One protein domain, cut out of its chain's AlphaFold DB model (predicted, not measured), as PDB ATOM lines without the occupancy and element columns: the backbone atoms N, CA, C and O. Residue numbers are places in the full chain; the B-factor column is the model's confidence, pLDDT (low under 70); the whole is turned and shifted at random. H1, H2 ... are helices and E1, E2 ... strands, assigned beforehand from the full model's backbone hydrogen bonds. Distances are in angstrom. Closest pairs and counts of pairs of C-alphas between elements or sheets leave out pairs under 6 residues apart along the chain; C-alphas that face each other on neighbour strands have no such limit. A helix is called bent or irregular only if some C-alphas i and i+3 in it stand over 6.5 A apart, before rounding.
ATOM      1  N   LEU A 204      49.932  11.439 -31.549       89.31
ATOM      2  CA  LEU A 204      50.239  12.719 -32.177       89.31
ATOM      3  C   LEU A 204      49.189  13.046 -33.237       89.31
ATOM      4  O   LEU A 204      49.049  12.323 -34.219       89.31
ATOM      5  N   VAL A 205      48.479  14.158 -33.076       88.56
ATOM      6  CA  VAL A 205      47.547  14.688 -34.075       88.56
ATOM      7  C   VAL A 205      48.211  15.845 -34.809       88.56
ATOM      8  O   VAL A 205      48.391  16.930 -34.260       88.56
ATOM      9  N   CYS A 206      48.563  15.623 -36.071       86.50
ATOM     10  CA  CYS A 206      49.273  16.577 -36.909       86.50
ATOM     11  C   CYS A 206      48.286  17.428 -37.711       86.50
ATOM     12  O   CYS A 206      47.715  16.979 -38.716       86.50
ATOM     13  N   LEU A 207      48.083  18.671 -37.276       79.94
ATOM     14  CA  LEU A 207      47.164  19.590 -37.934       79.94
ATOM     15  C   LEU A 207      47.770  20.168 -39.219       79.94
ATOM     16  O   LEU A 207      48.953  20.517 -39.260       79.94
ATOM     17  N   PRO A 208      46.957  20.349 -40.276       75.12
ATOM     18  CA  PRO A 208      47.398  21.071 -41.457       75.12
ATOM     19  C   PRO A 208      47.584  22.561 -41.130       75.12
ATOM     20  O   PRO A 208      47.244  23.050 -40.049       75.12
ATOM     21  N   TYR A 209      48.080  23.325 -42.106       74.44
ATOM     22  CA  TYR A 209      48.010  24.782 -42.020       74.44
ATOM     23  C   TYR A 209      46.555  25.226 -41.810       74.44
ATOM     24  O   TYR A 209      45.667  24.853 -42.584       74.44
ATOM     25  N   LEU A 210      46.317  26.007 -40.754       75.94
ATOM     26  CA  LEU A 210      44.977  26.428 -40.379       75.94
ATOM     27  C   LEU A 210      44.653  27.748 -41.064       75.94
ATOM     28  O   LEU A 210      45.454  28.681 -41.083       75.94
ATOM     29  N   LYS A 211      43.451  27.839 -41.634       75.88
ATOM     30  CA  LYS A 211      43.000  29.074 -42.266       75.88
ATOM     31  C   LYS A 211      42.573  30.067 -41.189       75.88
ATOM     32  O   LYS A 211      41.494  29.942 -40.610       75.88
ATOM     33  N   ILE A 212      43.437  31.049 -40.954       82.38
ATOM     34  CA  ILE A 212      43.214  32.130 -39.994       82.38
ATOM     35  C   ILE A 212      42.621  33.342 -40.712       82.38
ATOM     36  O   ILE A 212      43.200  33.862 -41.669       82.38
ATOM     37  N   ARG A 213      41.457  33.810 -40.254       84.12
ATOM     38  CA  ARG A 213      40.826  35.035 -40.752       84.12
ATOM     39  C   ARG A 213      41.163  36.200 -39.827       84.12
ATOM     40  O   ARG A 213      40.599  36.317 -38.745       84.12
ATOM     41  N   SER A 214      42.039  37.081 -40.299       85.94
ATOM     42  CA  SER A 214      42.437  38.325 -39.619       85.94
ATOM     43  C   SER A 214      41.831  39.595 -40.229       85.94
ATOM     44  O   SER A 214      41.998  40.682 -39.688       85.94
ATOM     45  N   TRP A 215      41.112  39.476 -41.351       85.56
ATOM     46  CA  TRP A 215      40.421  40.590 -42.003       85.56
ATOM     47  C   TRP A 215      38.912  40.373 -41.958       85.56
ATOM     48  O   TRP A 215      38.414  39.326 -42.392       85.56
ATOM     49  N   ARG A 216      38.185  41.379 -41.471       85.62
ATOM     50  CA  ARG A 216      36.726  41.427 -41.581       85.62
ATOM     51  C   ARG A 216      36.350  41.769 -43.018       85.62
ATOM     52  O   ARG A 216      35.634  40.994 -43.652       85.62
ATOM     53  N   PHE A 217      36.978  42.822 -43.545       86.19
ATOM     54  CA  PHE A 217      36.903  43.272 -44.936       86.19
ATOM     55  C   PHE A 217      38.314  43.468 -45.487       86.19
ATOM     56  O   PHE A 217      39.176  44.003 -44.793       86.19
ATOM     57  N   ARG A 218      38.569  43.024 -46.722       87.19
ATOM     58  CA  ARG A 218      39.887  43.130 -47.360       87.19
ATOM     59  C   ARG A 218      39.739  43.503 -48.823       87.19
ATOM     60  O   ARG A 218      39.134  42.744 -49.576       87.19
ATOM     61  N   PHE A 226      44.359  46.828 -48.024       88.31
ATOM     62  CA  PHE A 226      43.602  47.733 -47.161       88.31
ATOM     63  C   PHE A 226      42.350  47.035 -46.611       88.31
ATOM     64  O   PHE A 226      41.935  45.980 -47.111       88.31
ATOM     65  N   GLY A 227      41.744  47.630 -45.584       89.81
ATOM     66  CA  GLY A 227      40.479  47.180 -45.007       89.81
ATOM     67  C   GLY A 227      40.486  47.136 -43.481       89.81
ATOM     68  O   GLY A 227      41.411  47.615 -42.829       89.81
ATOM     69  N   LEU A 228      39.447  46.524 -42.918       89.38
ATOM     70  CA  LEU A 228      39.256  46.409 -41.476       89.38
ATOM     71  C   LEU A 228      39.786  45.063 -40.970       89.38
ATOM     72  O   LEU A 228      39.351  43.993 -41.422       89.38
ATOM     73  N   ARG A 229      40.715  45.117 -40.013       88.06
ATOM     74  CA  ARG A 229      41.227  43.931 -39.315       88.06
ATOM     75  C   ARG A 229      40.276  43.501 -38.199       88.06
ATOM     76  O   ARG A 229      39.486  44.290 -37.699       88.06
ATOM     77  N   GLN A 230      40.349  42.228 -37.834       86.38
ATOM     78  CA  GLN A 230      39.626  41.634 -36.710       86.38
ATOM     79  C   GLN A 230      40.564  40.697 -35.936       86.38
ATOM     80  O   GLN A 230      41.580  40.271 -36.504       86.38
ATOM     81  N   PRO A 231      40.215  40.316 -34.693       86.31
ATOM     82  CA  PRO A 231      40.927  39.266 -33.979       86.31
ATOM     83  C   PRO A 231      41.043  37.983 -34.830       86.31
ATOM     84  O   PRO A 231      40.082  37.609 -35.518       86.31
ATOM     85  N   PRO A 232      42.213  37.314 -34.838       84.25
ATOM     86  CA  PRO A 232      42.411  36.075 -35.579       84.25
ATOM     87  C   PRO A 232      41.372  35.013 -35.200       84.25
ATOM     88  O   PRO A 232      41.269  34.622 -34.044       84.25
ATOM     89  N   SER A 233      40.628  34.510 -36.186       83.56
ATOM     90  CA  SER A 233      39.661  33.419 -35.996       83.56
ATOM     91  C   SER A 233      39.994  32.218 -36.878       83.56
ATOM     92  O   SER A 233      40.347  32.364 -38.055       83.56
ATOM     93  N   VAL A 234      39.889  31.015 -36.309       81.75
ATOM     94  CA  VAL A 234      40.129  29.745 -37.010       81.75
ATOM     95  C   VAL A 234      38.857  29.340 -37.756       81.75
ATOM     96  O   VAL A 234      37.863  28.985 -37.134       81.75
ATOM     97  N   GLN A 235      38.872  29.363 -39.095       76.38
ATOM     98  CA  GLN A 235      37.644  29.143 -39.880       76.38
ATOM     99  C   GLN A 235      37.082  27.715 -39.786       76.38
ATOM    100  O   GLN A 235      35.873  27.537 -39.846       76.38
ATOM    101  N   ASN A 236      37.942  26.704 -39.628       72.25
ATOM    102  CA  ASN A 236      37.557  25.287 -39.710       72.25
ATOM    103  C   ASN A 236      37.652  24.573 -38.351       72.25
ATOM    104  O   ASN A 236      38.004  23.397 -38.287       72.25
ATOM    105  N   VAL A 237      37.398  25.293 -37.253       77.25
ATOM    106  CA  VAL A 237      37.634  24.789 -35.893       77.25
ATOM    107  C   VAL A 237      36.792  23.557 -35.545       77.25
ATOM    108  O   VAL A 237      37.333  22.606 -34.989       77.25
ATOM    109  N   ALA A 238      35.507  23.531 -35.913       76.00
ATOM    110  CA  ALA A 238      34.603  22.422 -35.596       76.00
ATOM    111  C   ALA A 238      35.106  21.096 -36.190       76.00
ATOM    112  O   ALA A 238      35.315  20.128 -35.469       76.00
ATOM    113  N   PHE A 239      35.456  21.109 -37.478       74.12
ATOM    114  CA  PHE A 239      36.027  19.954 -38.172       74.12
ATOM    115  C   PHE A 239      37.294  19.409 -37.491       74.12
ATOM    116  O   PHE A 239      37.489  18.197 -37.399       74.12
ATOM    117  N   ILE A 240      38.163  20.301 -37.006       76.81
ATOM    118  CA  ILE A 240      39.399  19.919 -36.316       76.81
ATOM    119  C   ILE A 240      39.082  19.299 -34.955       76.81
ATOM    120  O   ILE A 240      39.653  18.264 -34.616       76.81
ATOM    121  N   ARG A 241      38.157  19.900 -34.195       80.88
ATOM    122  CA  ARG A 241      37.706  19.376 -32.898       80.88
ATOM    123  C   ARG A 241      37.126  17.969 -33.044       80.88
ATOM    124  O   ARG A 241      37.527  17.086 -32.290       80.88
ATOM    125  N   ASP A 242      36.279  17.733 -34.042       78.75
ATOM    126  CA  ASP A 242      35.663  16.418 -34.275       78.75
ATOM    127  C   ASP A 242      36.701  15.337 -34.582       78.75
ATOM    128  O   ASP A 242      36.625  14.210 -34.088       78.75
ATOM    129  N   ALA A 243      37.708  15.681 -35.380       76.50
ATOM    130  CA  ALA A 243      38.795  14.773 -35.700       76.50
ATOM    131  C   ALA A 243      39.687  14.480 -34.481       76.50
ATOM    132  O   ALA A 243      40.013  13.318 -34.241       76.50
ATOM    133  N   ILE A 244      40.019  15.491 -33.666       80.81
ATOM    134  CA  ILE A 244      40.736  15.295 -32.393       80.81
ATOM    135  C   ILE A 244      39.921  14.386 -31.467       80.81
ATOM    136  O   ILE A 244      40.463  13.434 -30.908       80.81
ATOM    137  N   ALA A 245      38.614  14.625 -31.342       82.00
ATOM    138  CA  ALA A 245      37.721  13.804 -30.529       82.00
ATOM    139  C   ALA A 245      37.651  12.352 -31.033       82.00
ATOM    140  O   ALA A 245      37.620  11.417 -30.232       82.00
ATOM    141  N   SER A 246      37.659  12.141 -32.352       80.75
ATOM    142  CA  SER A 246      37.711  10.807 -32.958       80.75
ATOM    143  C   SER A 246      39.007  10.065 -32.626       80.75
ATOM    144  O   SER A 246      38.958   8.902 -32.229       80.75
ATOM    145  N   VAL A 247      40.162  10.726 -32.745       81.75
ATOM    146  CA  VAL A 247      41.456  10.123 -32.383       81.75
ATOM    147  C   VAL A 247      41.491   9.827 -30.887       81.75
ATOM    148  O   VAL A 247      41.747   8.692 -30.494       81.75
ATOM    149  N   ARG A 248      41.127  10.805 -30.052       83.19
ATOM    150  CA  ARG A 248      41.113  10.670 -28.592       83.19
ATOM    151  C   ARG A 248      40.277   9.482 -28.125       83.19
ATOM    152  O   ARG A 248      40.729   8.737 -27.269       83.19
ATOM    153  N   ARG A 249      39.079   9.277 -28.686       82.50
ATOM    154  CA  ARG A 249      38.222   8.130 -28.331       82.50
ATOM    155  C   ARG A 249      38.903   6.779 -28.560       82.50
ATOM    156  O   ARG A 249      38.652   5.864 -27.790       82.50
ATOM    157  N   ARG A 250      39.761   6.667 -29.577       81.12
ATOM    158  CA  ARG A 250      40.445   5.416 -29.942       81.12
ATOM    159  C   ARG A 250      41.697   5.135 -29.119       81.12
ATOM    160  O   ARG A 250      42.052   3.979 -28.947       81.12
ATOM    161  N   VAL A 251      42.365   6.181 -28.636       78.38
ATOM    162  CA  VAL A 251      43.675   6.065 -27.970       78.38
ATOM    163  C   VAL A 251      43.607   6.210 -26.450       78.38
ATOM    164  O   VAL A 251      44.637   6.115 -25.789       78.38
ATOM    165  N   ARG A 252      42.418   6.439 -25.873       75.31
ATOM    166  CA  ARG A 252      42.233   6.512 -24.414       75.31
ATOM    167  C   ARG A 252      42.786   5.251 -23.721       75.31
ATOM    168  O   ARG A 252      42.562   4.156 -24.231       75.31
ATOM    169  N   PRO A 253      43.460   5.391 -22.561       75.38
ATOM    170  CA  PRO A 253      43.652   6.617 -21.768       75.38
ATOM    171  C   PRO A 253      44.879   7.476 -22.153       75.38
ATOM    172  O   PRO A 253      45.189   8.423 -21.435       75.38
ATOM    173  N   ARG A 254      45.573   7.187 -23.263       82.50
ATOM    174  CA  ARG A 254      46.860   7.822 -23.609       82.50
ATOM    175  C   ARG A 254      46.736   9.334 -23.858       82.50
ATOM    176  O   ARG A 254      45.703   9.779 -24.381       82.50
ATOM    177  N   PRO A 255      47.788  10.125 -23.567       86.56
ATOM    178  CA  PRO A 255      47.811  11.539 -23.910       86.56
ATOM    179  C   PRO A 255      47.723  11.765 -25.427       86.56
ATOM    180  O   PRO A 255      48.173  10.949 -26.233       86.56
ATOM    181  N   VAL A 256      47.165  12.903 -25.830       87.69
ATOM    182  CA  VAL A 256      47.067  13.352 -27.218       87.69
ATOM    183  C   VAL A 256      47.823  14.663 -27.360       87.69
ATOM    184  O   VAL A 256      47.426  15.689 -26.809       87.69
ATOM    185  N   LEU A 257      48.897  14.652 -28.140       89.50
ATOM    186  CA  LEU A 257      49.636  15.857 -28.491       89.50
ATOM    187  C   LEU A 257      49.147  16.381 -29.835       89.50
ATOM    188  O   LEU A 257      49.088  15.652 -30.821       89.50
ATOM    189  N   ILE A 258      48.821  17.663 -29.893       88.38
ATOM    190  CA  ILE A 258      48.395  18.343 -31.108       88.38
ATOM    191  C   ILE A 258      49.603  19.089 -31.663       88.38
ATOM    192  O   ILE A 258      50.032  20.111 -31.122       88.38
ATOM    193  N   GLN A 259      50.146  18.574 -32.761       87.56
ATOM    194  CA  GLN A 259      51.202  19.222 -33.520       87.56
ATOM    195  C   GLN A 259      50.577  20.268 -34.443       87.56
ATOM    196  O   GLN A 259      49.757  19.960 -35.311       87.56
ATOM    197  N   LEU A 260      50.957  21.530 -34.242       83.31
ATOM    198  CA  LEU A 260      50.567  22.622 -35.122       83.31
ATOM    199  C   LEU A 260      51.566  22.762 -36.263       83.31
ATOM    200  O   LEU A 260      52.776  22.754 -36.049       83.31
ATOM    201  N   HIS A 261      51.061  23.011 -37.470       77.94
ATOM    202  CA  HIS A 261      51.912  23.451 -38.569       77.94
ATOM    203  C   HIS A 261      52.676  24.739 -38.171       77.94
ATOM    204  O   HIS A 261      52.020  25.695 -37.758       77.94
ATOM    205  N   PRO A 262      54.003  24.862 -38.376       73.44
ATOM    206  CA  PRO A 262      54.791  26.004 -37.880       73.44
ATOM    207  C   PRO A 262      54.306  27.393 -38.328       73.44
ATOM    208  O   PRO A 262      54.361  28.363 -37.579       73.44
ATOM    209  N   LYS A 263      53.730  27.505 -39.535       75.75
ATOM    210  CA  LYS A 263      53.049  28.739 -40.006       75.75
ATOM    211  C   LYS A 263      51.912  29.230 -39.091       75.75
ATOM    212  O   LYS A 263      51.502  30.380 -39.208       75.75
ATOM    213  N   ASN A 264      51.400  28.377 -38.214       78.00
ATOM    214  CA  ASN A 264      50.373  28.710 -37.238       78.00
ATOM    215  C   ASN A 264      50.950  29.259 -35.921       78.00
ATOM    216  O   ASN A 264      50.167  29.728 -35.101       78.00
ATOM    217  N   ARG A 265      52.279  29.245 -35.715       80.12
ATOM    218  CA  ARG A 265      52.940  29.697 -34.474       80.12
ATOM    219  C   ARG A 265      52.499  31.098 -34.050       80.12
ATOM    220  O   ARG A 265      52.155  31.318 -32.898       80.12
ATOM    221  N   ARG A 266      52.403  32.032 -35.006       82.25
ATOM    222  CA  ARG A 266      51.954  33.423 -34.773       82.25
ATOM    223  C   ARG A 266      50.493  33.547 -34.317       82.25
ATOM    224  O   ARG A 266      50.034  34.642 -34.013       82.25
ATOM    225  N   HIS A 267      49.742  32.452 -34.333       83.69
ATOM    226  CA  HIS A 267      48.330  32.387 -33.971       83.69
ATOM    227  C   HIS A 267      48.070  31.308 -32.910       83.69
ATOM    228  O   HIS A 267      46.938  30.843 -32.792       83.69
ATOM    229  N   LEU A 268      49.106  30.899 -32.163       84.62
ATOM    230  CA  LEU A 268      49.032  29.832 -31.166       84.62
ATOM    231  C   LEU A 268      47.916  30.074 -30.146       84.62
ATOM    232  O   LEU A 268      47.121  29.168 -29.917       84.62
ATOM    233  N   ASP A 269      47.802  31.287 -29.602       85.81
ATOM    234  CA  ASP A 269      46.791  31.599 -28.583       85.81
ATOM    235  C   ASP A 269      45.374  31.494 -29.142       85.81
ATOM    236  O   ASP A 269      44.540  30.782 -28.592       85.81
ATOM    237  N   ALA A 270      45.126  32.085 -30.315       86.12
ATOM    238  CA  ALA A 270      43.840  31.966 -30.999       86.12
ATOM    239  C   ALA A 270      43.481  30.500 -31.296       86.12
ATOM    240  O   ALA A 270      42.313  30.121 -31.229       86.12
ATOM    241  N   ILE A 271      44.473  29.662 -31.610       85.94
ATOM    242  CA  ILE A 271      44.273  28.229 -31.839       85.94
ATOM    243  C   ILE A 271      44.011  27.493 -30.528       85.94
ATOM    244  O   ILE A 271      43.109  26.665 -30.498       85.94
ATOM    245  N   ARG A 272      44.734  27.795 -29.446       87.31
ATOM    246  CA  ARG A 272      44.492  27.213 -28.118       87.31
ATOM    247  C   ARG A 272      43.090  27.548 -27.626       87.31
ATOM    248  O   ARG A 272      42.356  26.629 -27.291       87.31
ATOM    249  N   THR A 273      42.668  28.809 -27.706       86.75
ATOM    250  CA  THR A 273      41.292  29.226 -27.394       86.75
ATOM    251  C   THR A 273      40.281  28.505 -28.285       86.75
ATOM    252  O   THR A 273      39.297  27.943 -27.806       86.75
ATOM    253  N   ALA A 274      40.542  28.436 -29.592       84.12
ATOM    254  CA  ALA A 274      39.681  27.720 -30.525       84.12
ATOM    255  C   ALA A 274      39.650  26.205 -30.255       84.12
ATOM    256  O   ALA A 274      38.652  25.561 -30.546       84.12
ATOM    257  N   LEU A 275      40.682  25.602 -29.678       84.38
ATOM    258  CA  LEU A 275      40.702  24.183 -29.326       84.38
ATOM    259  C   LEU A 275      40.338  23.921 -27.860       84.38
ATOM    260  O   LEU A 275      40.234  22.754 -27.506       84.38
ATOM    261  N   GLY A 276      40.066  24.960 -27.061       83.06
ATOM    262  CA  GLY A 276      39.759  24.896 -25.625       83.06
ATOM    263  C   GLY A 276      38.863  23.720 -25.231       83.06
ATOM    264  O   GLY A 276      39.340  22.848 -24.518       83.06
ATOM    265  N   PRO A 277      37.668  23.550 -25.829       79.94
ATOM    266  CA  PRO A 277      36.775  22.433 -25.493       79.94
ATOM    267  C   PRO A 277      37.363  21.030 -25.729       79.94
ATOM    268  O   PRO A 277      36.941  20.054 -25.117       79.94
ATOM    269  N   ALA A 278      38.324  20.894 -26.646       73.00
ATOM    270  CA  ALA A 278      39.051  19.643 -26.869       73.00
ATOM    271  C   ALA A 278      40.271  19.496 -25.937       73.00
ATOM    272  O   ALA A 278      40.655  18.366 -25.636       73.00
ATOM    273  N   VAL A 279      40.861  20.617 -25.504       70.12
ATOM    274  CA  VAL A 279      42.074  20.727 -24.670       70.12
ATOM    275  C   VAL A 279      41.767  20.703 -23.168       70.12
ATOM    276  O   VAL A 279      42.601  20.256 -22.397       70.12
ATOM    277  N   GLU A 280      40.564  21.096 -22.744       66.44
ATOM    278  CA  GLU A 280      40.094  21.054 -21.343       66.44
ATOM    279  C   GLU A 280      40.109  19.642 -20.739       66.44
ATOM    280  O   GLU A 280      40.042  19.450 -19.529       66.44
ATOM    281  N   ALA A 281      40.267  18.623 -21.578       63.28
ATOM    282  CA  ALA A 281      40.689  17.324 -21.115       63.28
ATOM    283  C   ALA A 281      42.172  17.321 -20.740       63.28
ATOM    284  O   ALA A 281      43.016  17.437 -21.622       63.28
ATOM    285  N   SER A 282      42.484  17.014 -19.480       62.00
ATOM    286  CA  SER A 282      43.845  16.863 -18.918       62.00
ATOM    287  C   SER A 282      44.817  15.965 -19.707       62.00
ATOM    288  O   SER A 282      46.010  15.943 -19.431       62.00
ATOM    289  N   THR A 283      44.323  15.226 -20.700       79.00
ATOM    290  CA  THR A 283      45.083  14.332 -21.581       79.00
ATOM    291  C   THR A 283      45.439  14.956 -22.931       79.00
ATOM    292  O   THR A 283      46.086  14.290 -23.728       79.00
ATOM    293  N   VAL A 284      45.027  16.189 -23.244       81.12
ATOM    294  CA  VAL A 284      45.251  16.814 -24.559       81.12
ATOM    295  C   VAL A 284      46.148  18.044 -24.428       81.12
ATOM    296  O   VAL A 284      45.827  18.978 -23.704       81.12
ATOM    297  N   GLN A 285      47.246  18.091 -25.185       87.00
ATOM    298  CA  GLN A 285      48.209  19.196 -25.145       87.00
ATOM    299  C   GLN A 285      48.484  19.754 -26.545       87.00
ATOM    300  O   GLN A 285      48.758  19.006 -27.480       87.00
ATOM    301  N   VAL A 286      48.471  21.082 -26.697       86.06
ATOM    302  CA  VAL A 286      48.835  21.762 -27.955       86.06
ATOM    303  C   VAL A 286      50.299  22.197 -27.920       86.06
ATOM    304  O   VAL A 286      50.678  23.058 -27.120       86.06
ATOM    305  N   LEU A 287      51.104  21.632 -28.824       85.50
ATOM    306  CA  LEU A 287      52.519  21.971 -28.981       85.50
ATOM    307  C   LEU A 287      52.677  23.374 -29.592       85.50
ATOM    308  O   LEU A 287      51.838  23.822 -30.374       85.50
ATOM    309  N   SER A 288      53.779  24.058 -29.276       72.75
ATOM    310  CA  SER A 288      54.052  25.448 -29.687       72.75
ATOM    311  C   SER A 288      54.202  25.653 -31.205       72.75
ATOM    312  O   SER A 288      54.143  26.782 -31.691       72.75
ATOM    313  N   GLY A 289      54.346  24.566 -31.973       70.62
ATOM    314  CA  GLY A 289      54.577  24.605 -33.419       70.62
ATOM    315  C   GLY A 289      56.008  24.998 -33.795       70.62
ATOM    316  O   GLY A 289      56.259  25.315 -34.958       70.62
ATOM    317  N   ASP A 290      56.929  24.990 -32.828       73.25
ATOM    318  CA  ASP A 290      58.319  25.400 -33.036       73.25
ATOM    319  C   ASP A 290      59.133  24.347 -33.777       73.25
ATOM    320  O   ASP A 290      60.012  24.711 -34.536       73.25
ATOM    321  N   ALA A 291      58.828  23.061 -33.620       76.19
ATOM    322  CA  ALA A 291      59.538  21.994 -34.316       76.19
ATOM    323  C   ALA A 291      58.712  21.444 -35.496       76.19
ATOM    324  O   ALA A 291      57.494  21.244 -35.359       76.19
ATOM    325  N   PRO A 292      59.343  21.178 -36.657       80.69
ATOM    326  CA  PRO A 292      58.697  20.446 -37.740       80.69
ATOM    327  C   PRO A 292      58.416  18.996 -37.311       80.69
ATOM    328  O   PRO A 292      58.989  18.488 -36.346       80.69
ATOM    329  N   LEU A 293      57.495  18.335 -38.014       84.06
ATOM    330  CA  LEU A 293      57.008  17.009 -37.632       84.06
ATOM    331  C   LEU A 293      58.131  15.968 -37.636       84.06
ATOM    332  O   LEU A 293      58.242  15.183 -36.706       84.06
ATOM    333  N   GLU A 294      58.972  16.012 -38.661       86.12
ATOM    334  CA  GLU A 294      60.150  15.173 -38.855       86.12
ATOM    335  C   GLU A 294      61.046  15.184 -37.619       86.12
ATOM    336  O   GLU A 294      61.431  14.141 -37.113       86.12
ATOM    337  N   VAL A 295      61.293  16.370 -37.067       85.88
ATOM    338  CA  VAL A 295      62.147  16.551 -35.895       85.88
ATOM    339  C   VAL A 295      61.451  16.082 -34.615       85.88
ATOM    340  O   VAL A 295      62.084  15.473 -33.756       85.88
ATOM    341  N   LEU A 296      60.144  16.326 -34.478       84.31
ATOM    342  CA  LEU A 296      59.366  15.800 -33.351       84.31
ATOM    343  C   LEU A 296      59.356  14.267 -33.326       84.31
ATOM    344  O   LEU A 296      59.406  13.674 -32.250       84.31
ATOM    345  N   LEU A 297      59.272  13.634 -34.496       85.88
ATOM    346  CA  LEU A 297      59.264  12.182 -34.634       85.88
ATOM    347  C   LEU A 297      60.659  11.584 -34.482       85.88
ATOM    348  O   LEU A 297      60.785  10.607 -33.752       85.88
ATOM    349  N   ALA A 298      61.678  12.206 -35.087       83.12
ATOM    350  CA  ALA A 298      63.079  11.835 -34.915       83.12
ATOM    351  C   ALA A 298      63.394  11.717 -33.425       83.12
ATOM    352  O   ALA A 298      63.674  10.621 -32.967       83.12
ATOM    353  N   ARG A 299      63.168  12.784 -32.645       77.44
ATOM    354  CA  ARG A 299      63.400  12.799 -31.187       77.44
ATOM    355  C   ARG A 299      62.639  11.724 -30.422       77.44
ATOM    356  O   ARG A 299      63.155  11.189 -29.448       77.44
ATOM    357  N   ARG A 300      61.400  11.423 -30.817       76.00
ATOM    358  CA  ARG A 300      60.593  10.384 -30.159       76.00
ATOM    359  C   ARG A 300      61.156   8.983 -30.378       76.00
ATOM    360  O   ARG A 300      61.061   8.176 -29.468       76.00
ATOM    361  N   ALA A 301      61.706   8.701 -31.557       69.94
ATOM    362  CA  ALA A 301      62.310   7.402 -31.869       69.94
ATOM    363  C   ALA A 301      63.666   7.188 -31.172       69.94
ATOM    364  O   ALA A 301      64.072   6.067 -30.888       69.94
ATOM    365  N   THR A 302      64.337   8.299 -30.918       63.78
ATOM    366  CA  THR A 302      65.727   8.447 -30.491       63.78
ATOM    367  C   THR A 302      65.868   8.391 -28.966       63.78
ATOM    368  O   THR A 302      66.675   7.645 -28.422       63.78
ATOM    369  N   SER A 303      64.968   9.069 -28.254       54.72
ATOM    370  CA  SER A 303      65.093   9.257 -26.806       54.72
ATOM    371  C   SER A 303      64.761   8.043 -25.932       54.72
ATOM    372  O   SER A 303      65.196   8.054 -24.790       54.72
ATOM    373  N   ASN A 304      64.016   7.023 -26.392       47.62
ATOM    374  CA  ASN A 304      63.580   5.896 -25.535       47.62
ATOM    375  C   ASN A 304      63.068   4.650 -26.311       47.62
ATOM    376  O   ASN A 304      62.214   3.902 -25.827       47.62
ATOM    377  N   GLY A 305      63.545   4.427 -27.537       54.34
ATOM    378  CA  GLY A 305      63.063   3.346 -28.401       54.34
ATOM    379  C   GLY A 305      61.854   3.726 -29.262       54.34
ATOM    380  O   GLY A 305      61.426   4.878 -29.331       54.34
ATOM    381  N   LEU A 306      61.323   2.743 -29.992       55.44
ATOM    382  CA  LEU A 306      60.352   2.986 -31.056       55.44
ATOM    383  C   LEU A 306      59.016   3.562 -30.529       55.44
ATOM    384  O   LEU A 306      58.432   3.007 -29.594       55.44
ATOM    385  N   PRO A 307      58.466   4.628 -31.149       61.12
ATOM    386  CA  PRO A 307      57.264   5.293 -30.655       61.12
ATOM    387  C   PRO A 307      56.064   4.336 -30.615       61.12
ATOM    388  O   PRO A 307      55.644   3.780 -31.637       61.12
ATOM    389  N   SER A 308      55.484   4.159 -29.422       60.59
ATOM    390  CA  SER A 308      54.302   3.316 -29.182       60.59
ATOM    391  C   SER A 308      52.975   4.034 -29.467       60.59
ATOM    392  O   SER A 308      51.937   3.387 -29.660       60.59
ATOM    393  N   GLY A 309      53.008   5.368 -29.534       69.19
ATOM    394  CA  GLY A 309      51.888   6.225 -29.911       69.19
ATOM    395  C   GLY A 309      51.544   6.179 -31.407       69.19
ATOM    396  O   GLY A 309      52.401   5.978 -32.266       69.19
ATOM    397  N   SER A 310      50.267   6.396 -31.728       86.19
ATOM    398  CA  SER A 310      49.774   6.533 -33.105       86.19
ATOM    399  C   SER A 310      49.952   7.956 -33.633       86.19
ATOM    400  O   SER A 310      49.869   8.919 -32.869       86.19
ATOM    401  N   VAL A 311      50.123   8.111 -34.947       89.56
ATOM    402  CA  VAL A 311      50.167   9.426 -35.600       89.56
ATOM    403  C   VAL A 311      48.943   9.577 -36.490       89.56
ATOM    404  O   VAL A 311      48.744   8.806 -37.419       89.56
ATOM    405  N   ALA A 312      48.131  10.594 -36.231       89.06
ATOM    406  CA  ALA A 312      46.957  10.915 -37.027       89.06
ATOM    407  C   ALA A 312      47.105  12.304 -37.661       89.06
ATOM    408  O   ALA A 312      47.699  13.204 -37.072       89.06
ATOM    409  N   GLY A 313      46.571  12.529 -38.859       86.00
ATOM    410  CA  GLY A 313      46.742  13.815 -39.549       86.00
ATOM    411  C   GLY A 313      45.858  13.977 -40.778       86.00
ATOM    412  O   GLY A 313      45.039  13.125 -41.077       86.00
ATOM    413  N   PHE A 314      45.979  15.094 -41.494       75.50
ATOM    414  CA  PHE A 314      45.020  15.472 -42.552       75.50
ATOM    415  C   PHE A 314      45.640  15.579 -43.943       75.50
ATOM    416  O   PHE A 314      44.980  15.994 -44.896       75.50
ATOM    417  N   GLY A 315      46.928  15.279 -44.072       76.62
ATOM    418  CA  GLY A 315      47.637  15.562 -45.297       76.62
ATOM    419  C   GLY A 315      48.944  14.815 -45.422       76.62
ATOM    420  O   GLY A 315      49.132  13.704 -44.950       76.62
ATOM    421  N   THR A 316      49.833  15.477 -46.123       74.44
ATOM    422  CA  THR A 316      51.037  14.941 -46.745       74.44
ATOM    423  C   THR A 316      52.177  14.831 -45.726       74.44
ATOM    424  O   THR A 316      53.086  14.019 -45.831       74.44
ATOM    425  N   ASN A 317      52.021  15.533 -44.604       77.25
ATOM    426  CA  ASN A 317      52.762  15.290 -43.375       77.25
ATOM    427  C   ASN A 317      52.654  13.836 -42.871       77.25
ATOM    428  O   ASN A 317      53.566  13.373 -42.195       77.25
ATOM    429  N   LEU A 318      51.591  13.099 -43.213       84.62
ATOM    430  CA  LEU A 318      51.455  11.704 -42.796       84.62
ATOM    431  C   LEU A 318      52.479  10.779 -43.420       84.62
ATOM    432  O   LEU A 318      52.958   9.880 -42.741       84.62
ATOM    433  N   LEU A 319      52.837  10.978 -44.684       86.31
ATOM    434  CA  LEU A 319      53.799  10.060 -45.280       86.31
ATOM    435  C   LEU A 319      55.222  10.361 -44.775       86.31
ATOM    436  O   LEU A 319      56.011   9.436 -44.632       86.31
ATOM    437  N   ALA A 320      55.508  11.603 -44.352       86.50
ATOM    438  CA  ALA A 320      56.731  11.918 -43.614       86.50
ATOM    439  C   ALA A 320      56.719  11.196 -42.263       86.50
ATOM    440  O   ALA A 320      57.705  10.573 -41.883       86.50
ATOM    441  N   ALA A 321      55.571  11.201 -41.578       89.12
ATOM    442  CA  ALA A 321      55.425  10.446 -40.347       89.12
ATOM    443  C   ALA A 321      55.659   8.948 -40.541       89.12
ATOM    444  O   ALA A 321      56.381   8.356 -39.752       89.12
ATOM    445  N   ALA A 322      55.100   8.350 -41.597       90.62
ATOM    446  CA  ALA A 322      55.229   6.919 -41.865       90.62
ATOM    447  C   ALA A 322      56.687   6.490 -42.081       90.62
ATOM    448  O   ALA A 322      57.071   5.422 -41.611       90.62
ATOM    449  N   VAL A 323      57.491   7.338 -42.731       90.62
ATOM    450  CA  VAL A 323      58.938   7.132 -42.894       90.62
ATOM    451  C   VAL A 323      59.657   7.246 -41.547       90.62
ATOM    452  O   VAL A 323      60.379   6.334 -41.164       90.62
ATOM    453  N   PHE A 324      59.422   8.323 -40.791       88.81
ATOM    454  CA  PHE A 324      60.137   8.582 -39.533       88.81
ATOM    455  C   PHE A 324      59.767   7.646 -38.375       88.81
ATOM    456  O   PHE A 324      60.544   7.527 -37.434       88.81
ATOM    457  N   ILE A 325      58.599   6.994 -38.410       87.00
ATOM    458  CA  ILE A 325      58.210   6.011 -37.384       87.00
ATOM    459  C   ILE A 325      58.411   4.557 -37.818       87.00
ATOM    460  O   ILE A 325      57.949   3.650 -37.124       87.00
ATOM    461  N   TYR A 326      59.050   4.309 -38.965       87.94
ATOM    462  CA  TYR A 326      59.396   2.957 -39.401       87.94
ATOM    463  C   TYR A 326      60.193   2.210 -38.302       87.94
ATOM    464  O   TYR A 326      61.073   2.817 -37.693       87.94
ATOM    465  N   PRO A 327      59.896   0.923 -38.005       87.94
ATOM    466  CA  PRO A 327      58.992   0.013 -38.717       87.94
ATOM    467  C   PRO A 327      57.501   0.132 -38.360       87.94
ATOM    468  O   PRO A 327      56.681  -0.542 -38.973       87.94
ATOM    469  N   HIS A 328      57.085   1.016 -37.454       88.00
ATOM    470  CA  HIS A 328      55.686   1.162 -37.013       88.00
ATOM    471  C   HIS A 328      54.799   2.029 -37.917       88.00
ATOM    472  O   HIS A 328      53.818   2.620 -37.463       88.00
ATOM    473  N   HIS A 329      55.108   2.090 -39.206       89.75
ATOM    474  CA  HIS A 329      54.400   2.881 -40.212       89.75
ATOM    475  C   HIS A 329      52.879   2.625 -40.270       89.75
ATOM    476  O   HIS A 329      52.118   3.505 -40.670       89.75
ATOM    477  N   GLU A 330      52.416   1.448 -39.836       88.88
ATOM    478  CA  GLU A 330      50.994   1.080 -39.735       88.88
ATOM    479  C   GLU A 330      50.224   1.894 -38.682       88.88
ATOM    480  O   GLU A 330      49.003   2.008 -38.752       88.88
ATOM    481  N   ARG A 331      50.928   2.509 -37.723       89.12
ATOM    482  CA  ARG A 331      50.343   3.397 -36.706       89.12
ATOM    483  C   ARG A 331      50.059   4.808 -37.228       89.12
ATOM    484  O   ARG A 331      49.587   5.652 -36.461       89.12
ATOM    485  N   VAL A 332      50.367   5.080 -38.498       90.69
ATOM    486  CA  VAL A 332      50.019   6.333 -39.168       90.69
ATOM    487  C   VAL A 332      48.653   6.217 -39.824       90.69
ATOM    488  O   VAL A 332      48.421   5.348 -40.662       90.69
ATOM    489  N   GLU A 333      47.765   7.148 -39.500       89.31
ATOM    490  CA  GLU A 333      46.410   7.161 -40.027       89.31
ATOM    491  C   GLU A 333      45.937   8.547 -40.470       89.31
ATOM    492  O   GLU A 333      46.334   9.603 -39.972       89.31
ATOM    493  N   LEU A 334      45.011   8.539 -41.423       86.06
ATOM    494  CA  LEU A 334      44.312   9.740 -41.841       86.06
ATOM    495  C   LEU A 334      43.187  10.051 -40.848       86.06
ATOM    496  O   LEU A 334      42.314   9.224 -40.593       86.06
ATOM    497  N   CYS A 335      43.162  11.276 -40.332       79.50
ATOM    498  CA  CYS A 335      42.062  11.798 -39.540       79.50
ATOM    499  C   CYS A 335      40.777  11.789 -40.371       79.50
ATOM    500  O   CYS A 335      40.655  12.483 -41.385       79.50
ATOM    501  N   LEU A 336      39.788  11.035 -39.902       71.38
ATOM    502  CA  LEU A 336      38.447  11.040 -40.462       71.38
ATOM    503  C   LEU A 336      37.578  11.920 -39.563       71.38
ATOM    504  O   LEU A 336      37.338  11.590 -38.406       71.38
ATOM    505  N   SER A 337      37.101  13.049 -40.088       60.91
ATOM    506  CA  SER A 337      35.966  13.728 -39.461       60.91
ATOM    507  C   SER A 337      34.717  12.871 -39.718       60.91
ATOM    508  O   SER A 337      34.475  12.504 -40.880       60.91
ATOM    509  N   PRO A 338      33.948  12.511 -38.677       54.81
ATOM    510  CA  PRO A 338      32.672  11.831 -38.833       54.81
ATOM    511  C   PRO A 338      31.669  12.806 -39.458       54.81
ATOM    512  O   PRO A 338      30.944  13.510 -38.770       54.81
ATOM    513  N   GLN A 339      31.649  12.879 -40.785       54.38
ATOM    514  CA  GLN A 339      30.615  13.619 -41.499       54.38
ATOM    515  C   GLN A 339      29.350  12.764 -41.588       54.38
ATOM    516  O   GLN A 339      29.414  11.603 -42.012       54.38
ATOM    517  N   GLY A 340      28.203  13.352 -41.241       49.31
ATOM    518  CA  GLY A 340      26.892  12.769 -41.535       49.31
ATOM    519  C   GLY A 340      26.692  12.587 -43.046       49.31
ATOM    520  O   GLY A 340      27.368  13.225 -43.859       49.31
ATOM    521  N   TRP A 341      25.766  11.716 -43.450       43.94
ATOM    522  CA  TRP A 341      25.508  11.408 -44.866       43.94
ATOM    523  C   TRP A 341      25.172  12.662 -45.701       43.94
ATOM    524  O   TRP A 341      25.668  12.808 -46.816       43.94
ATOM    525  N   TRP A 342      24.447  13.624 -45.124       38.28
ATOM    526  CA  TRP A 342      24.124  14.912 -45.750       38.28
ATOM    527  C   TRP A 342      25.354  15.808 -45.976       38.28
ATOM    528  O   TRP A 342      25.516  16.408 -47.036       38.28
ATOM    529  N   GLN A 343      26.284  15.851 -45.020       53.66
ATOM    530  CA  GLN A 343      27.541  16.592 -45.167       53.66
ATOM    531  C   GLN A 343      28.469  15.922 -46.180       53.66
ATOM    532  O   GLN A 343      29.159  16.626 -46.906       53.66
ATOM    533  N   LYS A 344      28.446  14.587 -46.292       54.38
ATOM    534  CA  LYS A 344      29.126  13.867 -47.380       54.38
ATOM    535  C   LYS A 344      28.530  14.237 -48.744       54.38
ATOM    536  O   LYS A 344      29.294  14.494 -49.671       54.38
ATOM    537  N   ALA A 345      27.203  14.337 -48.857       45.31
ATOM    538  CA  ALA A 345      26.518  14.762 -50.082       45.31
ATOM    539  C   ALA A 345      26.834  16.228 -50.452       45.31
ATOM    540  O   ALA A 345      27.227  16.519 -51.581       45.31
ATOM    541  N   MET A 346      26.783  17.149 -49.485       43.69
ATOM    542  CA  MET A 346      27.149  18.559 -49.677       43.69
ATOM    543  C   MET A 346      28.650  18.768 -49.900       43.69
ATOM    544  O   MET A 346      29.042  19.642 -50.669       43.69
ATOM    545  N   ALA A 347      29.517  17.943 -49.309       50.97
ATOM    546  CA  ALA A 347      30.957  17.990 -49.546       50.97
ATOM    547  C   ALA A 347      31.332  17.594 -50.980       50.97
ATOM    548  O   ALA A 347      32.321  18.105 -51.501       50.97
ATOM    549  N   VAL A 348      30.549  16.747 -51.652       54.53
ATOM    550  CA  VAL A 348      30.742  16.449 -53.083       54.53
ATOM    551  C   VAL A 348      30.468  17.685 -53.947       54.53
ATOM    552  O   VAL A 348      31.209  17.932 -54.898       54.53
ATOM    553  N   VAL A 349      29.469  18.493 -53.582       49.97
ATOM    554  CA  VAL A 349      29.046  19.681 -54.344       49.97
ATOM    555  C   VAL A 349      29.889  20.921 -54.002       49.97
ATOM    556  O   VAL A 349      30.347  21.626 -54.898       49.97
ATOM    557  N   ILE A 350      30.173  21.163 -52.719       51.06
ATOM    558  CA  ILE A 350      30.803  22.396 -52.201       51.06
ATOM    559  C   ILE A 350      32.300  22.198 -51.889       51.06
ATOM    560  O   ILE A 350      33.104  23.125 -52.004       51.06
ATOM    561  N   HIS A 351      32.718  20.977 -51.537       62.25
ATOM    562  CA  HIS A 351      34.074  20.666 -51.059       62.25
ATOM    563  C   HIS A 351      34.808  19.609 -51.900       62.25
ATOM    564  O   HIS A 351      35.762  18.992 -51.420       62.25
ATOM    565  N   ARG A 352      34.432  19.439 -53.179       67.69
ATOM    566  CA  ARG A 352      35.021  18.461 -54.121       67.69
ATOM    567  C   ARG A 352      36.550  18.421 -54.077       67.69
ATOM    568  O   ARG A 352      37.156  17.355 -54.117       67.69
ATOM    569  N   ARG A 353      37.181  19.592 -53.964       68.25
ATOM    570  CA  ARG A 353      38.636  19.745 -53.848       68.25
ATOM    571  C   ARG A 353      39.221  19.036 -52.623       68.25
ATOM    572  O   ARG A 353      40.241  18.368 -52.752       68.25
ATOM    573  N   GLU A 354      38.598  19.188 -51.460       69.25
ATOM    574  CA  GLU A 354      39.091  18.585 -50.220       69.25
ATOM    575  C   GLU A 354      38.859  17.071 -50.216       69.25
ATOM    576  O   GLU A 354      39.725  16.314 -49.787       69.25
ATOM    577  N   LEU A 355      37.747  16.612 -50.802       72.81
ATOM    578  CA  LEU A 355      37.492  15.187 -51.008       72.81
ATOM    579  C   LEU A 355      38.560  14.535 -51.901       72.81
ATOM    580  O   LEU A 355      39.100  13.487 -51.548       72.81
ATOM    581  N   LEU A 356      38.880  15.152 -53.044       74.75
ATOM    582  CA  LEU A 356      39.917  14.654 -53.956       74.75
ATOM    583  C   LEU A 356      41.288  14.625 -53.280       74.75
ATOM    584  O   LEU A 356      41.992  13.622 -53.366       74.75
ATOM    585  N   ARG A 357      41.636  15.693 -52.554       75.44
ATOM    586  CA  ARG A 357      42.876  15.761 -51.779       75.44
ATOM    587  C   ARG A 357      42.961  14.633 -50.753       75.44
ATOM    588  O   ARG A 357      43.994  13.981 -50.659       75.44
ATOM    589  N   ARG A 358      41.884  14.388 -50.006       77.19
ATOM    590  CA  ARG A 358      41.824  13.328 -48.996       77.19
ATOM    591  C   ARG A 358      42.014  11.943 -49.614       77.19
ATOM    592  O   ARG A 358      42.827  11.175 -49.115       77.19
ATOM    593  N   ARG A 359      41.290  11.637 -50.699       79.94
ATOM    594  CA  ARG A 359      41.421  10.359 -51.425       79.94
ATOM    595  C   ARG A 359      42.840  10.145 -51.934       79.94
ATOM    596  O   ARG A 359      43.372   9.053 -51.790       79.94
ATOM    597  N   HIS A 360      43.450  11.195 -52.474       80.25
ATOM    598  CA  HIS A 360      44.831  11.146 -52.924       80.25
ATOM    599  C   HIS A 360      45.790  10.827 -51.770       80.25
ATOM    600  O   HIS A 360      46.511   9.843 -51.851       80.25
ATOM    601  N   VAL A 361      45.740  11.590 -50.671       81.12
ATOM    602  CA  VAL A 361      46.594  11.342 -49.493       81.12
ATOM    603  C   VAL A 361      46.406   9.921 -48.969       81.12
ATOM    604  O   VAL A 361      47.385   9.266 -48.634       81.12
ATOM    605  N   GLN A 362      45.166   9.430 -48.933       85.44
ATOM    606  CA  GLN A 362      44.868   8.066 -48.516       85.44
ATOM    607  C   GLN A 362      45.514   7.027 -49.442       85.44
ATOM    608  O   GLN A 362      46.167   6.116 -48.947       85.44
ATOM    609  N   ALA A 363      45.366   7.166 -50.762       85.50
ATOM    610  CA  ALA A 363      45.963   6.245 -51.729       85.50
ATOM    611  C   ALA A 363      47.497   6.238 -51.636       85.50
ATOM    612  O   ALA A 363      48.107   5.175 -51.572       85.50
ATOM    613  N   THR A 364      48.119   7.417 -51.553       86.44
ATOM    614  CA  THR A 364      49.577   7.545 -51.429       86.44
ATOM    615  C   THR A 364      50.087   6.979 -50.101       86.44
ATOM    616  O   THR A 364      51.121   6.317 -50.083       86.44
ATOM    617  N   LEU A 365      49.354   7.176 -48.996       88.69
ATOM    618  CA  LEU A 365      49.695   6.585 -47.699       88.69
ATOM    619  C   LEU A 365      49.616   5.059 -47.740       88.69
ATOM    620  O   LEU A 365      50.549   4.405 -47.289       88.69
ATOM    621  N   VAL A 366      48.554   4.498 -48.321       90.62
ATOM    622  CA  VAL A 366      48.405   3.043 -48.474       90.62
ATOM    623  C   VAL A 366      49.528   2.464 -49.335       90.62
ATOM    624  O   VAL A 366      50.107   1.448 -48.957       90.62
ATOM    625  N   ASN A 367      49.878   3.118 -50.449       90.44
ATOM    626  CA  ASN A 367      50.973   2.671 -51.316       90.44
ATOM    627  C   ASN A 367      52.318   2.677 -50.565       90.44
ATOM    628  O   ASN A 367      53.039   1.680 -50.560       90.44
ATOM    629  N   LEU A 368      52.617   3.764 -49.843       91.94
ATOM    630  CA  LEU A 368      53.821   3.855 -49.018       91.94
ATOM    631  C   LEU A 368      53.848   2.794 -47.913       91.94
ATOM    632  O   LEU A 368      54.862   2.128 -47.741       91.94
ATOM    633  N   GLN A 369      52.759   2.624 -47.163       93.12
ATOM    634  CA  GLN A 369      52.683   1.624 -46.095       93.12
ATOM    635  C   GLN A 369      52.850   0.206 -46.650       93.12
ATOM    636  O   GLN A 369      53.539  -0.609 -46.047       93.12
ATOM    637  N   GLY A 370      52.291  -0.080 -47.829       94.44
ATOM    638  CA  GLY A 370      52.524  -1.340 -48.531       94.44
ATOM    639  C   GLY A 370      54.006  -1.571 -48.837       94.44
ATOM    640  O   GLY A 370      54.526  -2.646 -48.550       94.44
ATOM    641  N   ALA A 371      54.697  -0.553 -49.350       94.62
ATOM    642  CA  ALA A 371      56.127  -0.616 -49.648       94.62
ATOM    643  C   ALA A 371      56.997  -0.757 -48.385       94.62
ATOM    644  O   ALA A 371      57.914  -1.575 -48.349       94.62
ATOM    645  N   LEU A 372      56.678  -0.020 -47.317       94.81
ATOM    646  CA  LEU A 372      57.362  -0.129 -46.025       94.81
ATOM    647  C   LEU A 372      57.166  -1.514 -45.397       94.81
ATOM    648  O   LEU A 372      58.118  -2.085 -44.871       94.81
ATOM    649  N   ARG A 373      55.969  -2.101 -45.513       95.38
ATOM    650  CA  ARG A 373      55.702  -3.474 -45.067       95.38
ATOM    651  C   ARG A 373      56.495  -4.512 -45.860       95.38
ATOM    652  O   ARG A 373      56.894  -5.532 -45.304       95.38
ATOM    653  N   GLN A 374      56.706  -4.285 -47.156       95.31
ATOM    654  CA  GLN A 374      57.570  -5.151 -47.962       95.31
ATOM    655  C   GLN A 374      59.023  -5.061 -47.490       95.31
ATOM    656  O   GLN A 374      59.651  -6.101 -47.313       95.31
ATOM    657  N   LEU A 375      59.526  -3.852 -47.217       94.50
ATOM    658  CA  LEU A 375      60.876  -3.657 -46.680       94.50
ATOM    659  C   LEU A 375      61.067  -4.289 -45.298       94.50
ATOM    660  O   LEU A 375      62.129  -4.834 -45.053       94.50
ATOM    661  N   SER A 376      60.056  -4.285 -44.425       88.06
ATOM    662  CA  SER A 376      60.171  -4.900 -43.089       88.06
ATOM    663  C   SER A 376      60.195  -6.434 -43.090       88.06
ATOM    664  O   SER A 376      60.369  -7.038 -42.038       88.06
ATOM    665  N   ARG A 377      59.918  -7.066 -44.237       87.94
ATOM    666  CA  ARG A 377      59.929  -8.530 -44.413       87.94
ATOM    667  C   ARG A 377      61.201  -9.040 -45.093       87.94
ATOM    668  O   ARG A 377      61.353 -10.253 -45.210       87.94
TER     669      ARG A 377
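This is residues 204 to 218 and 226 to 377 of the 378 residues of an uncharacterized protein of Synechococcus sp. ARS1019 (UniProt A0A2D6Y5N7). A small twisted sheet of five parallel strands makes the core, with H1 and H2 over one face and H4 over the other; the long H6 passes outside H4 and edge strand E7, and H5 makes a corner near where H6 begins. A two-stranded ribbon, E2 and E3, reaches away from this core at one end of the longest axis. The printed part has 167 residues with six named helices and seven named strands, in the order E1 E2 E3 H1 E4 H2 E5 H3 E6 H4 E7 H5 H6, mixed in class. The large sheet runs E5 E4 E1 E6 E7; the small one, E2 E3, is antiparallel. The whole is compact, with a radius of gyration of the C-alphas of 16.9 A, and elongated, spanning 58 by 37 by 32 A.

Find C-alpha 204 at (50.239, 12.719, -32.177), where E1, residues 204 to 206, begins. Its sheet also holds E4, 256 to 259, E5, 284 to 286, E6, 311 to 313, and E7, 332 to 334. Look for E2 at 212 to 215 and E3 at 229 to 234, 14.4 A long. The helices are H1, 237 to 251, 21.2 A; H2, 262 to 279, 19.1 A; H3, 293 to 302; H4, 317 to 324; H5, 341 to 350; and H6, 352 to 375, which runs 34.8 A to C-alpha 375 at (60.876, -3.657, -46.680). H2 is irregular: C-alphas 266 and 269 are 8.3 A apart, with a kink of 85 degrees near 269.

In the large sheet, look for N 285 and O 256 at 2.9 A, N 205 and O 257 at 2.8 A, N 206 and O 312 at 2.8 A, and N 333 and O 311 at 2.8 A, each within hydrogen-bond range. It has three layers, helices on both faces: H1 and H2 on one, H4 and H6 on the other. E4, H2, E5 and E6, H4, E7 are strand-helix-strand units, parallel neighbours joined through a helix; E5, H3, E6 is a split one, with E4 and E1 between its strands; the three crossovers are right-handed. H1 has a height over the sheet of 9.0 A, H4 of 8.7 A; H3 only grazes the sheet with residues 293 to 297. H4 touches H6 at a shallow tilt of 8 degrees, the closest C-alphas being Leu 319 and Leu 365, 5.9 A. H3 touches H4 through Leu 297 and Phe 324, their closest C-alphas, 6.1 A. H1 and H2 touch, closest at the C-alphas of Arg 241 and Ala 278, 6.2 A. H5 and H6 are close but not clearly touching, about perpendicular at 73 degrees, with C-alphas 348 and 355 closest at 7.2 A. In the small sheet N 213 and O 233 are 2.9 A apart; the closest C-alphas of E3 and H2 are Pro 232 and Ala 270, 6.3 A. Every O i to N i+4 pair is within hydrogen-bond range in H3, H4 and H6; H1 has 10 of 11, H2 8 of 14, H5 5 of 6.

The C-alphas farthest apart are those of Gly 227 and Arg 377, 59.0 A. Residues 219 to 225 are cut out between E2 and E3; C-alphas 218 and 226 are 5.9 A apart across the cut. Of the links that are printed whole, none is long. Confidence is under 70 at residues 280 to 282, 301 to 309 and 337 to 354; H5 has a mean pLDDT of 49, the printed part 78.6.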